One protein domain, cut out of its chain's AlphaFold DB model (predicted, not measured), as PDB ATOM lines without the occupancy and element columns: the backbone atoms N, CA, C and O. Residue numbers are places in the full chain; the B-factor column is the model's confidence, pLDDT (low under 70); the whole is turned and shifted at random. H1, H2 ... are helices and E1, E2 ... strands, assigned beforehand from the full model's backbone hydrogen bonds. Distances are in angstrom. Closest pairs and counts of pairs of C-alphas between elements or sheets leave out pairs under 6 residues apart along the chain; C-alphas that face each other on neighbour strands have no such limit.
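This is residues 3 to 75 of the 80 residues of an uncharacterized protein of Aureimonas ureilytica (UniProt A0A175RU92). A small, strongly twisted sheet of four antiparallel strands, curled like part of a barrel, has one long helix, H1, packed on one face along its strands E2 and E1, in two layers. From the edge strand E3 a wide loop, residues 29 to 48, swings across to the neighbourhood of the other edge strand, E2, and comes back to E4, while H1 runs on beyond the ends of E1 and E2. The printed part has 73 residues with four named strands and one named helix, in the order E1, E2, E3, E4, H1 along the chain, and across the sheet the order is E2, E1, E4, E3. The class is mixed, helices and strands. The whole is compact, with a radius of gyration of the C-alphas of 12.1 A, and its spans of 40 by 30 by 16 A make it flat, but only just.

The inner strands of the sheet are E1, residues 3 to 7, and E4, residues 49 to 54, antiparallel neighbours with 146 degrees between their directions. N 54 and O 3 are 2.8 A apart and N 52 and O 5 are 3.0 A apart, both within hydrogen-bond range. E1 and the edge strand E2, residues 14 to 19, form a hairpin at 155 degrees, in which N 15 and O 6 are within hydrogen-bond range at 2.8 A, and so are N 4 and O 17 at 2.9 A. The other edge strand, E3, residues 26 to 28, forms a hairpin with E4 at 136 degrees; here N 51 and O 26 are 2.8 A apart and N 28 and O 49 are 2.9 A apart, within hydrogen-bond range. The pairing of E4 is staggered: residues 49 to 51 pair with E3 and residues 52 to 54 with E1. From edge to edge the strands' lines turn by 59 degrees and the way across the sheet turns by 104 degrees. E3 is apart from E1 and from E2. H1, residues 56 to 74, is on the sheet at a height over the sheet of 11.0 A. It lies over E2 and E1 and runs along the strands, at 22 degrees to E1 on the local plane. The closest C-alphas of E1 and H1 are those of Ile 3 and Asp 56, 6.9 A apart, and those of E2 and H1 are Leu 14 and Tyr 66, 7.5 A apart. In H1 every O i to N i+4 pair is within hydrogen-bond range.

E1 begins at C-alpha 3, (6.254, -47.994, 0.074), and is 14.0 A from first to last C-alpha. E2 measures 16.1 A and E4 14.7 A, with six residues each, and E3, of three residues, measures 6.7 A. E4 ends at C-alpha 54, (5.944, -48.965, -5.222). H1 has 19 residues, measures 27.1 A and ends at C-alpha 74, (-19.957, -39.692, -4.012).

The two C-alphas farthest apart, those of Asn 21 and Asp 75, are 40.3 A from each other. The printed part runs from residue 3 to residue 75 and has no cut. The link from E3 to E4 is long, with 20 residues; the links from E1 to E2 and from E2 to E3 are short, with 6 residues each, and the link from E4 to H1 is tight, with Thr 55 alone between them. The mean pLDDT of the printed part is 71.9, and the model's confidence is low, under 70, at residues 28 to 48, 70 and 72 to 75.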
ATOM      1  N   ILE A   3       7.666 -48.185  -0.241       83.94
ATOM      2  CA  ILE A   3       6.254 -47.994   0.074       83.94
ATOM      3  C   ILE A   3       5.494 -49.175  -0.512       83.94
ATOM      4  O   ILE A   3       5.840 -49.673  -1.578       83.94
ATOM      5  N   TYR A   4       4.488 -49.650   0.207       83.06
ATOM      6  CA  TYR A   4       3.625 -50.721  -0.251       83.06
ATOM      7  C   TYR A   4       2.181 -50.254  -0.283       83.06
ATOM      8  O   TYR A   4       1.748 -49.616   0.678       83.06
ATOM      9  N   ALA A   5       1.436 -50.614  -1.329       84.19
ATOM     10  CA  ALA A   5       0.003 -50.345  -1.434       84.19
ATOM     11  C   ALA A   5      -0.801 -51.612  -1.746       84.19
ATOM     12  O   ALA A   5      -0.289 -52.538  -2.373       84.19
ATOM     13  N   GLY A   6      -2.056 -51.644  -1.293       81.81
ATOM     14  CA  GLY A   6      -3.002 -52.730  -1.552       81.81
ATOM     15  C   GLY A   6      -4.439 -52.355  -1.173       81.81
ATOM     16  O   GLY A   6      -4.663 -51.589  -0.233       81.81
ATOM     17  N   THR A   7      -5.419 -52.896  -1.895       80.69
ATOM     18  CA  THR A   7      -6.850 -52.568  -1.743       80.69
ATOM     19  C   THR A   7      -7.582 -53.603  -0.896       80.69
ATOM     20  O   THR A   7      -7.501 -54.794  -1.177       80.69
ATOM     21  N   CYS A   8      -8.316 -53.180   0.133       79.56
ATOM     22  CA  CYS A   8      -9.114 -54.095   0.948       79.56
ATOM     23  C   CYS A   8     -10.318 -54.630   0.155       79.56
ATOM     24  O   CYS A   8     -11.296 -53.903  -0.027       79.56
ATOM     25  N   ASP A   9     -10.297 -55.908  -0.236       75.38
ATOM     26  CA  ASP A   9     -11.354 -56.562  -1.035       75.38
ATOM     27  C   ASP A   9     -12.767 -56.458  -0.430       75.38
ATOM     28  O   ASP A   9     -13.770 -56.599  -1.127       75.38
ATOM     29  N   ARG A  10     -12.871 -56.198   0.879       73.00
ATOM     30  CA  ARG A  10     -14.152 -56.093   1.590       73.00
ATOM     31  C   ARG A  10     -14.829 -54.724   1.481       73.00
ATOM     32  O   ARG A  10     -16.051 -54.659   1.584       73.00
ATOM     33  N   CYS A  11     -14.064 -53.639   1.358       73.12
ATOM     34  CA  CYS A  11     -14.600 -52.270   1.429       73.12
ATOM     35  C   CYS A  11     -13.926 -51.267   0.482       73.12
ATOM     36  O   CYS A  11     -14.233 -50.083   0.543       73.12
ATOM     37  N   GLY A  12     -12.989 -51.708  -0.359       73.25
ATOM     38  CA  GLY A  12     -12.272 -50.851  -1.302       73.25
ATOM     39  C   GLY A  12     -11.260 -49.890  -0.670       73.25
ATOM     40  O   GLY A  12     -10.684 -49.091  -1.396       73.25
ATOM     41  N   HIS A  13     -11.012 -49.936   0.646       76.75
ATOM     42  CA  HIS A  13     -10.046 -49.025   1.276       76.75
ATOM     43  C   HIS A  13      -8.629 -49.265   0.748       76.75
ATOM     44  O   HIS A  13      -8.110 -50.388   0.812       76.75
ATOM     45  N   LEU A  14      -7.995 -48.193   0.275       78.19
ATOM     46  CA  LEU A  14      -6.593 -48.189  -0.102       78.19
ATOM     47  C   LEU A  14      -5.744 -48.206   1.167       78.19
ATOM     48  O   LEU A  14      -5.819 -47.316   2.009       78.19
ATOM     49  N   ASN A  15      -4.896 -49.217   1.301       78.81
ATOM     50  CA  ASN A  15      -3.953 -49.287   2.398       78.81
ATOM     51  C   ASN A  15      -2.552 -49.025   1.886       78.81
ATOM     52  O   ASN A  15      -2.096 -49.691   0.961       78.81
ATOM     53  N   ILE A  16      -1.852 -48.112   2.549       80.81
ATOM     54  CA  ILE A  16      -0.474 -47.751   2.238       80.81
ATOM     55  C   ILE A  16       0.364 -48.012   3.486       80.81
ATOM     56  O   ILE A  16      -0.044 -47.657   4.588       80.81
ATOM     57  N   GLN A  17       1.523 -48.652   3.334       78.94
ATOM     58  CA  GLN A  17       2.448 -48.868   4.442       78.94
ATOM     59  C   GLN A  17       3.909 -48.779   3.998       78.94
ATOM     60  O   GLN A  17       4.364 -49.492   3.105       78.94
ATOM     61  N   LYS A  18       4.681 -47.949   4.697       81.50
ATOM     62  CA  LYS A  18       6.129 -47.810   4.504       81.50
ATOM     63  C   LYS A  18       6.864 -48.933   5.242       81.50
ATOM     64  O   LYS A  18       6.746 -49.067   6.461       81.50
ATOM     65  N   ARG A  19       7.631 -49.758   4.521       79.69
ATOM     66  CA  ARG A  19       8.435 -50.854   5.093       79.69
ATOM     67  C   ARG A  19       9.891 -50.741   4.616       79.69
ATOM     68  O   ARG A  19      10.188 -51.130   3.491       79.69
ATOM     69  N   PRO A  20      10.827 -50.255   5.454       73.31
ATOM     70  CA  PRO A  20      12.222 -50.078   5.041       73.31
ATOM     71  C   PRO A  20      13.002 -51.395   4.893       73.31
ATOM     72  O   PRO A  20      13.961 -51.434   4.132       73.31
ATOM     73  N   ASN A  21      12.586 -52.461   5.588       77.94
ATOM     74  CA  ASN A  21      13.316 -53.735   5.685       77.94
ATOM     75  C   ASN A  21      12.591 -54.907   4.994       77.94
ATOM     76  O   ASN A  21      12.815 -56.061   5.354       77.94
ATOM     77  N   LEU A  22      11.680 -54.625   4.060       76.81
ATOM     78  CA  LEU A  22      10.941 -55.646   3.318       76.81
ATOM     79  C   LEU A  22      11.216 -55.502   1.820       76.81
ATOM     80  O   LEU A  22      11.166 -54.390   1.289       76.81
ATOM     81  N   THR A  23      11.475 -56.622   1.150       72.75
ATOM     82  CA  THR A  23      11.781 -56.692  -0.283       72.75
ATOM     83  C   THR A  23      10.854 -57.689  -0.970       72.75
ATOM     84  O   THR A  23      10.926 -58.881  -0.670       72.75
ATOM     85  N   GLY A  24      10.049 -57.211  -1.916       78.75
ATOM     86  CA  GLY A  24       9.110 -58.030  -2.683       78.75
ATOM     87  C   GLY A  24       7.673 -57.964  -2.165       78.75
ATOM     88  O   GLY A  24       7.393 -57.412  -1.102       78.75
ATOM     89  N   GLU A  25       6.768 -58.507  -2.969       82.81
ATOM     90  CA  GLU A  25       5.320 -58.527  -2.746       82.81
ATOM     91  C   GLU A  25       4.956 -59.379  -1.520       82.81
ATOM     92  O   GLU A  25       5.613 -60.382  -1.225       82.81
ATOM     93  N   TYR A  26       3.900 -59.000  -0.795       79.69
ATOM     94  CA  TYR A  26       3.418 -59.782   0.347       79.69
ATOM     95  C   TYR A  26       1.919 -59.601   0.593       79.69
ATOM     96  O   TYR A  26       1.364 -58.530   0.378       79.69
ATOM     97  N   THR A  27       1.259 -60.635   1.111       77.50
ATOM     98  CA  THR A  27      -0.148 -60.550   1.530       77.50
ATOM     99  C   THR A  27      -0.241 -60.156   3.003       77.50
ATOM    100  O   THR A  27       0.568 -60.602   3.823       77.50
ATOM    101  N   LYS A  28      -1.243 -59.350   3.374       68.38
ATOM    102  CA  LYS A  28      -1.496 -58.970   4.773       68.38
ATOM    103  C   LYS A  28      -2.985 -59.081   5.116       68.38
ATOM    104  O   LYS A  28      -3.819 -58.423   4.507       68.38
ATOM    105  N   GLY A  29      -3.320 -59.887   6.123       60.41
ATOM    106  CA  GLY A  29      -4.703 -60.120   6.551       60.41
ATOM    107  C   GLY A  29      -4.870 -60.087   8.068       60.41
ATOM    108  O   GLY A  29      -4.074 -60.681   8.791       60.41
ATOM    109  N   PHE A  30      -5.895 -59.374   8.532       59.34
ATOM    110  CA  PHE A  30      -6.402 -59.325   9.909       59.34
ATOM    111  C   PHE A  30      -7.917 -59.046   9.849       59.34
ATOM    112  O   PHE A  30      -8.485 -58.925   8.769       59.34
ATOM    113  N   ALA A  31      -8.618 -58.964  10.983       56.38
ATOM    114  CA  ALA A  31     -10.040 -58.614  10.968       56.38
ATOM    115  C   ALA A  31     -10.233 -57.129  10.594       56.38
ATOM    116  O   ALA A  31     -10.026 -56.247  11.424       56.38
ATOM    117  N   ALA A  32     -10.618 -56.873   9.341       58.75
ATOM    118  CA  ALA A  32     -10.860 -55.535   8.809       58.75
ATOM    119  C   ALA A  32     -12.001 -54.824   9.552       58.75
ATOM    120  O   ALA A  32     -13.169 -55.193   9.384       58.75
ATOM    121  N   ASP A  33     -11.683 -53.780  10.318       62.41
ATOM    122  CA  ASP A  33     -12.689 -52.814  10.747       62.41
ATOM    123  C   ASP A  33     -12.942 -51.821   9.605       62.41
ATOM    124  O   ASP A  33     -12.243 -50.820   9.433       62.41
ATOM    125  N   CYS A  34     -13.941 -52.141   8.785       66.56
ATOM    126  CA  CYS A  34     -14.351 -51.334   7.640       66.56
ATOM    127  C   CYS A  34     -15.119 -50.057   8.030       66.56
ATOM    128  O   CYS A  34     -15.647 -49.396   7.144       66.56
ATOM    129  N   THR A  35     -15.220 -49.718   9.323       58.75
ATOM    130  CA  THR A  35     -15.937 -48.518   9.792       58.75
ATOM    131  C   THR A  35     -15.056 -47.273   9.920       58.75
ATOM    132  O   THR A  35     -15.587 -46.179  10.096       58.75
ATOM    133  N   ALA A  36     -13.727 -47.405   9.806       53.91
ATOM    134  CA  ALA A  36     -12.794 -46.277   9.857       53.91
ATOM    135  C   ALA A  36     -12.936 -45.371   8.607       53.91
ATOM    136  O   ALA A  36     -12.678 -45.855   7.506       53.91
ATOM    137  N   PRO A  37     -13.309 -44.079   8.744       50.22
ATOM    138  CA  PRO A  37     -13.689 -43.231   7.608       50.22
ATOM    139  C   PRO A  37     -12.537 -42.428   6.967       50.22
ATOM    140  O   PRO A  37     -12.793 -41.592   6.101       50.22
ATOM    141  N   GLU A  38     -11.284 -42.632   7.391       51.25
ATOM    142  CA  GLU A  38     -10.147 -41.783   7.006       51.25
ATOM    143  C   GLU A  38      -8.953 -42.590   6.466       51.25
ATOM    144  O   GLU A  38      -8.344 -43.393   7.181       51.25
ATOM    145  N   ASP A  39      -8.583 -42.313   5.212       52.56
ATOM    146  CA  ASP A  39      -7.367 -42.789   4.548       52.56
ATOM    147  C   ASP A  39      -6.113 -42.219   5.245       52.56
ATOM    148  O   ASP A  39      -5.715 -41.081   4.996       52.56
ATOM    149  N   ASN A  40      -5.476 -42.986   6.141       51.59
ATOM    150  CA  ASN A  40      -4.281 -42.547   6.879       51.59
ATOM    151  C   ASN A  40      -3.260 -43.681   7.136       51.59
ATOM    152  O   ASN A  40      -3.636 -44.831   7.367       51.59
ATOM    153  N   ASP A  41      -1.963 -43.319   7.141       50.34
ATOM    154  CA  ASP A  41      -0.747 -44.173   6.999       50.34
ATOM    155  C   ASP A  41      -0.603 -45.366   7.989       50.34
ATOM    156  O   ASP A  41       0.262 -46.212   7.787       50.34
ATOM    157  N   ASP A  42      -1.419 -45.473   9.047       51.31
ATOM    158  CA  ASP A  42      -1.601 -46.726   9.811       51.31
ATOM    159  C   ASP A  42      -2.965 -46.732  10.543       51.31
ATOM    160  O   ASP A  42      -3.074 -47.018  11.743       51.31
ATOM    161  N   GLY A  43      -4.032 -46.458   9.776       49.78
ATOM    162  CA  GLY A  43      -5.431 -46.339  10.214       49.78
ATOM    163  C   GLY A  43      -6.021 -47.508  11.022       49.78
ATOM    164  O   GLY A  43      -6.296 -47.346  12.210       49.78
ATOM    165  N   ARG A  44      -6.265 -48.717  10.494       58.53
ATOM    166  CA  ARG A  44      -6.051 -49.302   9.148       58.53
ATOM    167  C   ARG A  44      -7.178 -50.293   8.873       58.53
ATOM    168  O   ARG A  44      -7.610 -50.969   9.808       58.53
ATOM    169  N   CYS A  45      -7.567 -50.467   7.613       59.59
ATOM    170  CA  CYS A  45      -8.584 -51.440   7.217       59.59
ATOM    171  C   CYS A  45      -8.010 -52.497   6.261       59.59
ATOM    172  O   CYS A  45      -8.016 -52.313   5.047       59.59
ATOM    173  N   TRP A  46      -7.572 -53.634   6.804       66.56
ATOM    174  CA  TRP A  46      -7.100 -54.785   6.025       66.56
ATOM    175  C   TRP A  46      -7.947 -56.023   6.297       66.56
ATOM    176  O   TRP A  46      -8.042 -56.422   7.455       66.56
ATOM    177  N   ASN A  47      -8.394 -56.727   5.253       62.72
ATOM    178  CA  ASN A  47      -8.171 -58.173   5.215       62.72
ATOM    179  C   ASN A  47      -7.761 -58.616   3.805       62.72
ATOM    180  O   ASN A  47      -8.261 -58.066   2.831       62.72
ATOM    181  N   GLU A  48      -6.838 -59.577   3.754       61.94
ATOM    182  CA  GLU A  48      -6.255 -60.220   2.563       61.94
ATOM    183  C   GLU A  48      -5.835 -59.293   1.404       61.94
ATOM    184  O   GLU A  48      -5.825 -59.694   0.246       61.94
ATOM    185  N   VAL A  49      -5.352 -58.085   1.722       72.44
ATOM    186  CA  VAL A  49      -4.676 -57.224   0.736       72.44
ATOM    187  C   VAL A  49      -3.427 -57.899   0.179       72.44
ATOM    188  O   VAL A  49      -2.542 -58.312   0.939       72.44
ATOM    189  N   TYR A  50      -3.295 -57.896  -1.146       81.12
ATOM    190  CA  TYR A  50      -2.002 -58.045  -1.800       81.12
ATOM    191  C   TYR A  50      -1.273 -56.697  -1.768       81.12
ATOM    192  O   TYR A  50      -1.783 -55.706  -2.286       81.12
ATOM    193  N   MET A  51      -0.114 -56.647  -1.113       83.69
ATOM    194  CA  MET A  51       0.688 -55.437  -0.957       83.69
ATOM    195  C   MET A  51       1.848 -55.460  -1.959       83.69
ATOM    196  O   MET A  51       2.800 -56.232  -1.804       83.69
ATOM    197  N   LEU A  52       1.777 -54.590  -2.965       83.44
ATOM    198  CA  LEU A  52       2.798 -54.432  -4.002       83.44
ATOM    199  C   LEU A  52       3.822 -53.355  -3.610       83.44
ATOM    200  O   LEU A  52       3.427 -52.360  -2.997       83.44
ATOM    201  N   PRO A  53       5.124 -53.531  -3.914       85.75
ATOM    202  CA  PRO A  53       6.129 -52.492  -3.727       85.75
ATOM    203  C   PRO A  53       5.977 -51.401  -4.793       85.75
ATOM    204  O   PRO A  53       5.893 -51.702  -5.980       85.75
ATOM    205  N   HIS A  54       6.027 -50.144  -4.366       84.69
ATOM    206  CA  HIS A  54       5.944 -48.965  -5.222       84.69
ATOM    207  C   HIS A  54       7.012 -47.928  -4.855       84.69
ATOM    208  O   HIS A  54       7.526 -47.884  -3.726       84.69
ATOM    209  N   THR A  55       7.325 -47.080  -5.828       84.94
ATOM    210  CA  THR A  55       8.052 -45.816  -5.667       84.94
ATOM    211  C   THR A  55       7.166 -44.736  -5.040       84.94
ATOM    212  O   THR A  55       5.950 -44.895  -4.923       84.94
ATOM    213  N   ASP A  56       7.772 -43.627  -4.606       82.62
ATOM    214  CA  ASP A  56       7.032 -42.482  -4.070       82.62
ATOM    215  C   ASP A  56       6.078 -41.870  -5.123       82.62
ATOM    216  O   ASP A  56       4.919 -41.621  -4.795       82.62
ATOM    217  N   ASP A  57       6.515 -41.732  -6.385       84.44
ATOM    218  CA  ASP A  57       5.712 -41.168  -7.487       84.44
ATOM    219  C   ASP A  57       4.466 -42.024  -7.806       84.44
ATOM    220  O   ASP A  57       3.346 -41.513  -7.852       84.44
ATOM    221  N   GLU A  58       4.628 -43.348  -7.944       82.81
ATOM    222  CA  GLU A  58       3.511 -44.282  -8.189       82.81
ATOM    223  C   GLU A  58       2.450 -44.224  -7.077       82.81
ATOM    224  O   GLU A  58       1.257 -44.386  -7.328       82.81
ATOM    225  N   ILE A  59       2.865 -43.979  -5.832       82.25
ATOM    226  CA  ILE A  59       1.946 -43.866  -4.695       82.25
ATOM    227  C   ILE A  59       1.137 -42.568  -4.743       82.25
ATOM    228  O   ILE A  59      -0.019 -42.574  -4.313       82.25
ATOM    229  N   GLU A  60       1.692 -41.468  -5.258       84.00
ATOM    230  CA  GLU A  60       0.919 -40.239  -5.473       84.00
ATOM    231  C   GLU A  60      -0.122 -40.423  -6.587       84.00
ATOM    232  O   GLU A  60      -1.279 -40.040  -6.400       84.00
ATOM    233  N   GLU A  61       0.230 -41.107  -7.683       83.75
ATOM    234  CA  GLU A  61      -0.722 -41.459  -8.747       83.75
ATOM    235  C   GLU A  61      -1.854 -42.368  -8.237       83.75
ATOM    236  O   GLU A  61      -3.032 -42.093  -8.483       83.75
ATOM    237  N   ILE A  62      -1.525 -43.414  -7.465       81.44
ATOM    238  CA  ILE A  62      -2.519 -44.324  -6.873       81.44
ATOM    239  C   ILE A  62      -3.451 -43.563  -5.918       81.44
ATOM    240  O   ILE A  62      -4.668 -43.747  -5.981       81.44
ATOM    241  N   LYS A  63      -2.919 -42.674  -5.065       80.94
ATOM    242  CA  LYS A  63      -3.734 -41.824  -4.175       80.94
ATOM    243  C   LYS A  63      -4.685 -40.918  -4.958       80.94
ATOM    244  O   LYS A  63      -5.870 -40.874  -4.635       80.94
ATOM    245  N   ALA A  64      -4.190 -40.234  -5.990       80.25
ATOM    246  CA  ALA A  64      -4.999 -39.342  -6.817       80.25
ATOM    247  C   ALA A  64      -6.115 -40.101  -7.559       80.25
ATOM    248  O   ALA A  64      -7.262 -39.649  -7.588       80.25
ATOM    249  N   GLY A  65      -5.810 -41.290  -8.093       77.31
ATOM    250  CA  GLY A  65      -6.799 -42.175  -8.709       77.31
ATOM    251  C   GLY A  65      -7.887 -42.625  -7.729       77.31
ATOM    252  O   GLY A  65      -9.068 -42.614  -8.076       77.31
ATOM    253  N   TYR A  66      -7.512 -42.948  -6.488       74.88
ATOM    254  CA  TYR A  66      -8.459 -43.308  -5.430       74.88
ATOM    255  C   TYR A  66      -9.345 -42.142  -4.988       74.88
ATOM    256  O   TYR A  66     -10.557 -42.315  -4.853       74.88
ATOM    257  N   GLU A  67      -8.780 -40.947  -4.814       76.19
ATOM    258  CA  GLU A  67      -9.561 -39.755  -4.481       76.19
ATOM    259  C   GLU A  67     -10.552 -39.406  -5.605       76.19
ATOM    260  O   GLU A  67     -11.716 -39.103  -5.340       76.19
ATOM    261  N   GLN A  68     -10.133 -39.519  -6.870       72.00
ATOM    262  CA  GLN A  68     -11.017 -39.311  -8.017       72.00
ATOM    263  C   GLN A  68     -12.120 -40.378  -8.100       72.00
ATOM    264  O   GLN A  68     -13.272 -40.039  -8.371       72.00
ATOM    265  N   ALA A  69     -11.805 -41.649  -7.837       71.62
ATOM    266  CA  ALA A  69     -12.795 -42.724  -7.798       71.62
ATOM    267  C   ALA A  69     -13.832 -42.508  -6.683       71.62
ATOM    268  O   ALA A  69     -15.026 -42.678  -6.924       71.62
ATOM    269  N   ARG A  70     -13.397 -42.055  -5.497       68.62
ATOM    270  CA  ARG A  70     -14.294 -41.642  -4.407       68.62
ATOM    271  C   ARG A  70     -15.191 -40.479  -4.820       68.62
ATOM    272  O   ARG A  70     -16.404 -40.603  -4.719       68.62
ATOM    273  N   ARG A  71     -14.630 -39.396  -5.372       70.62
ATOM    274  CA  ARG A  71     -15.406 -38.245  -5.879       70.62
ATOM    275  C   ARG A  71     -16.460 -38.668  -6.910       70.62
ATOM    276  O   ARG A  71     -17.590 -38.203  -6.834       70.62
ATOM    277  N   ASN A  72     -16.123 -39.583  -7.820       67.56
ATOM    278  CA  ASN A  72     -17.063 -40.119  -8.811       67.56
ATOM    279  C   ASN A  72     -18.152 -41.019  -8.192       67.56
ATOM    280  O   ASN A  72     -19.245 -41.105  -8.740       67.56
ATOM    281  N   ALA A  73     -17.867 -41.710  -7.083       66.81
ATOM    282  CA  ALA A  73     -18.837 -42.546  -6.370       66.81
ATOM    283  C   ALA A  73     -19.735 -41.740  -5.411       66.81
ATOM    284  O   ALA A  73     -20.872 -42.135  -5.151       66.81
ATOM    285  N   GLU A  74     -19.231 -40.621  -4.885       60.28
ATOM    286  CA  GLU A  74     -19.957 -39.692  -4.012       60.28
ATOM    287  C   GLU A  74     -20.804 -38.671  -4.812       60.28
ATOM    288  O   GLU A  74     -21.731 -38.086  -4.248       60.28
ATOM    289  N   ASP A  75     -20.559 -38.496  -6.121       53.16
ATOM    290  CA  ASP A  75     -21.379 -37.677  -7.031       53.16
ATOM    291  C   ASP A  75     -22.352 -38.539  -7.878       53.16
ATOM    292  O   ASP A  75     -21.959 -39.127  -8.892       53.16
TER     293      ASP A  75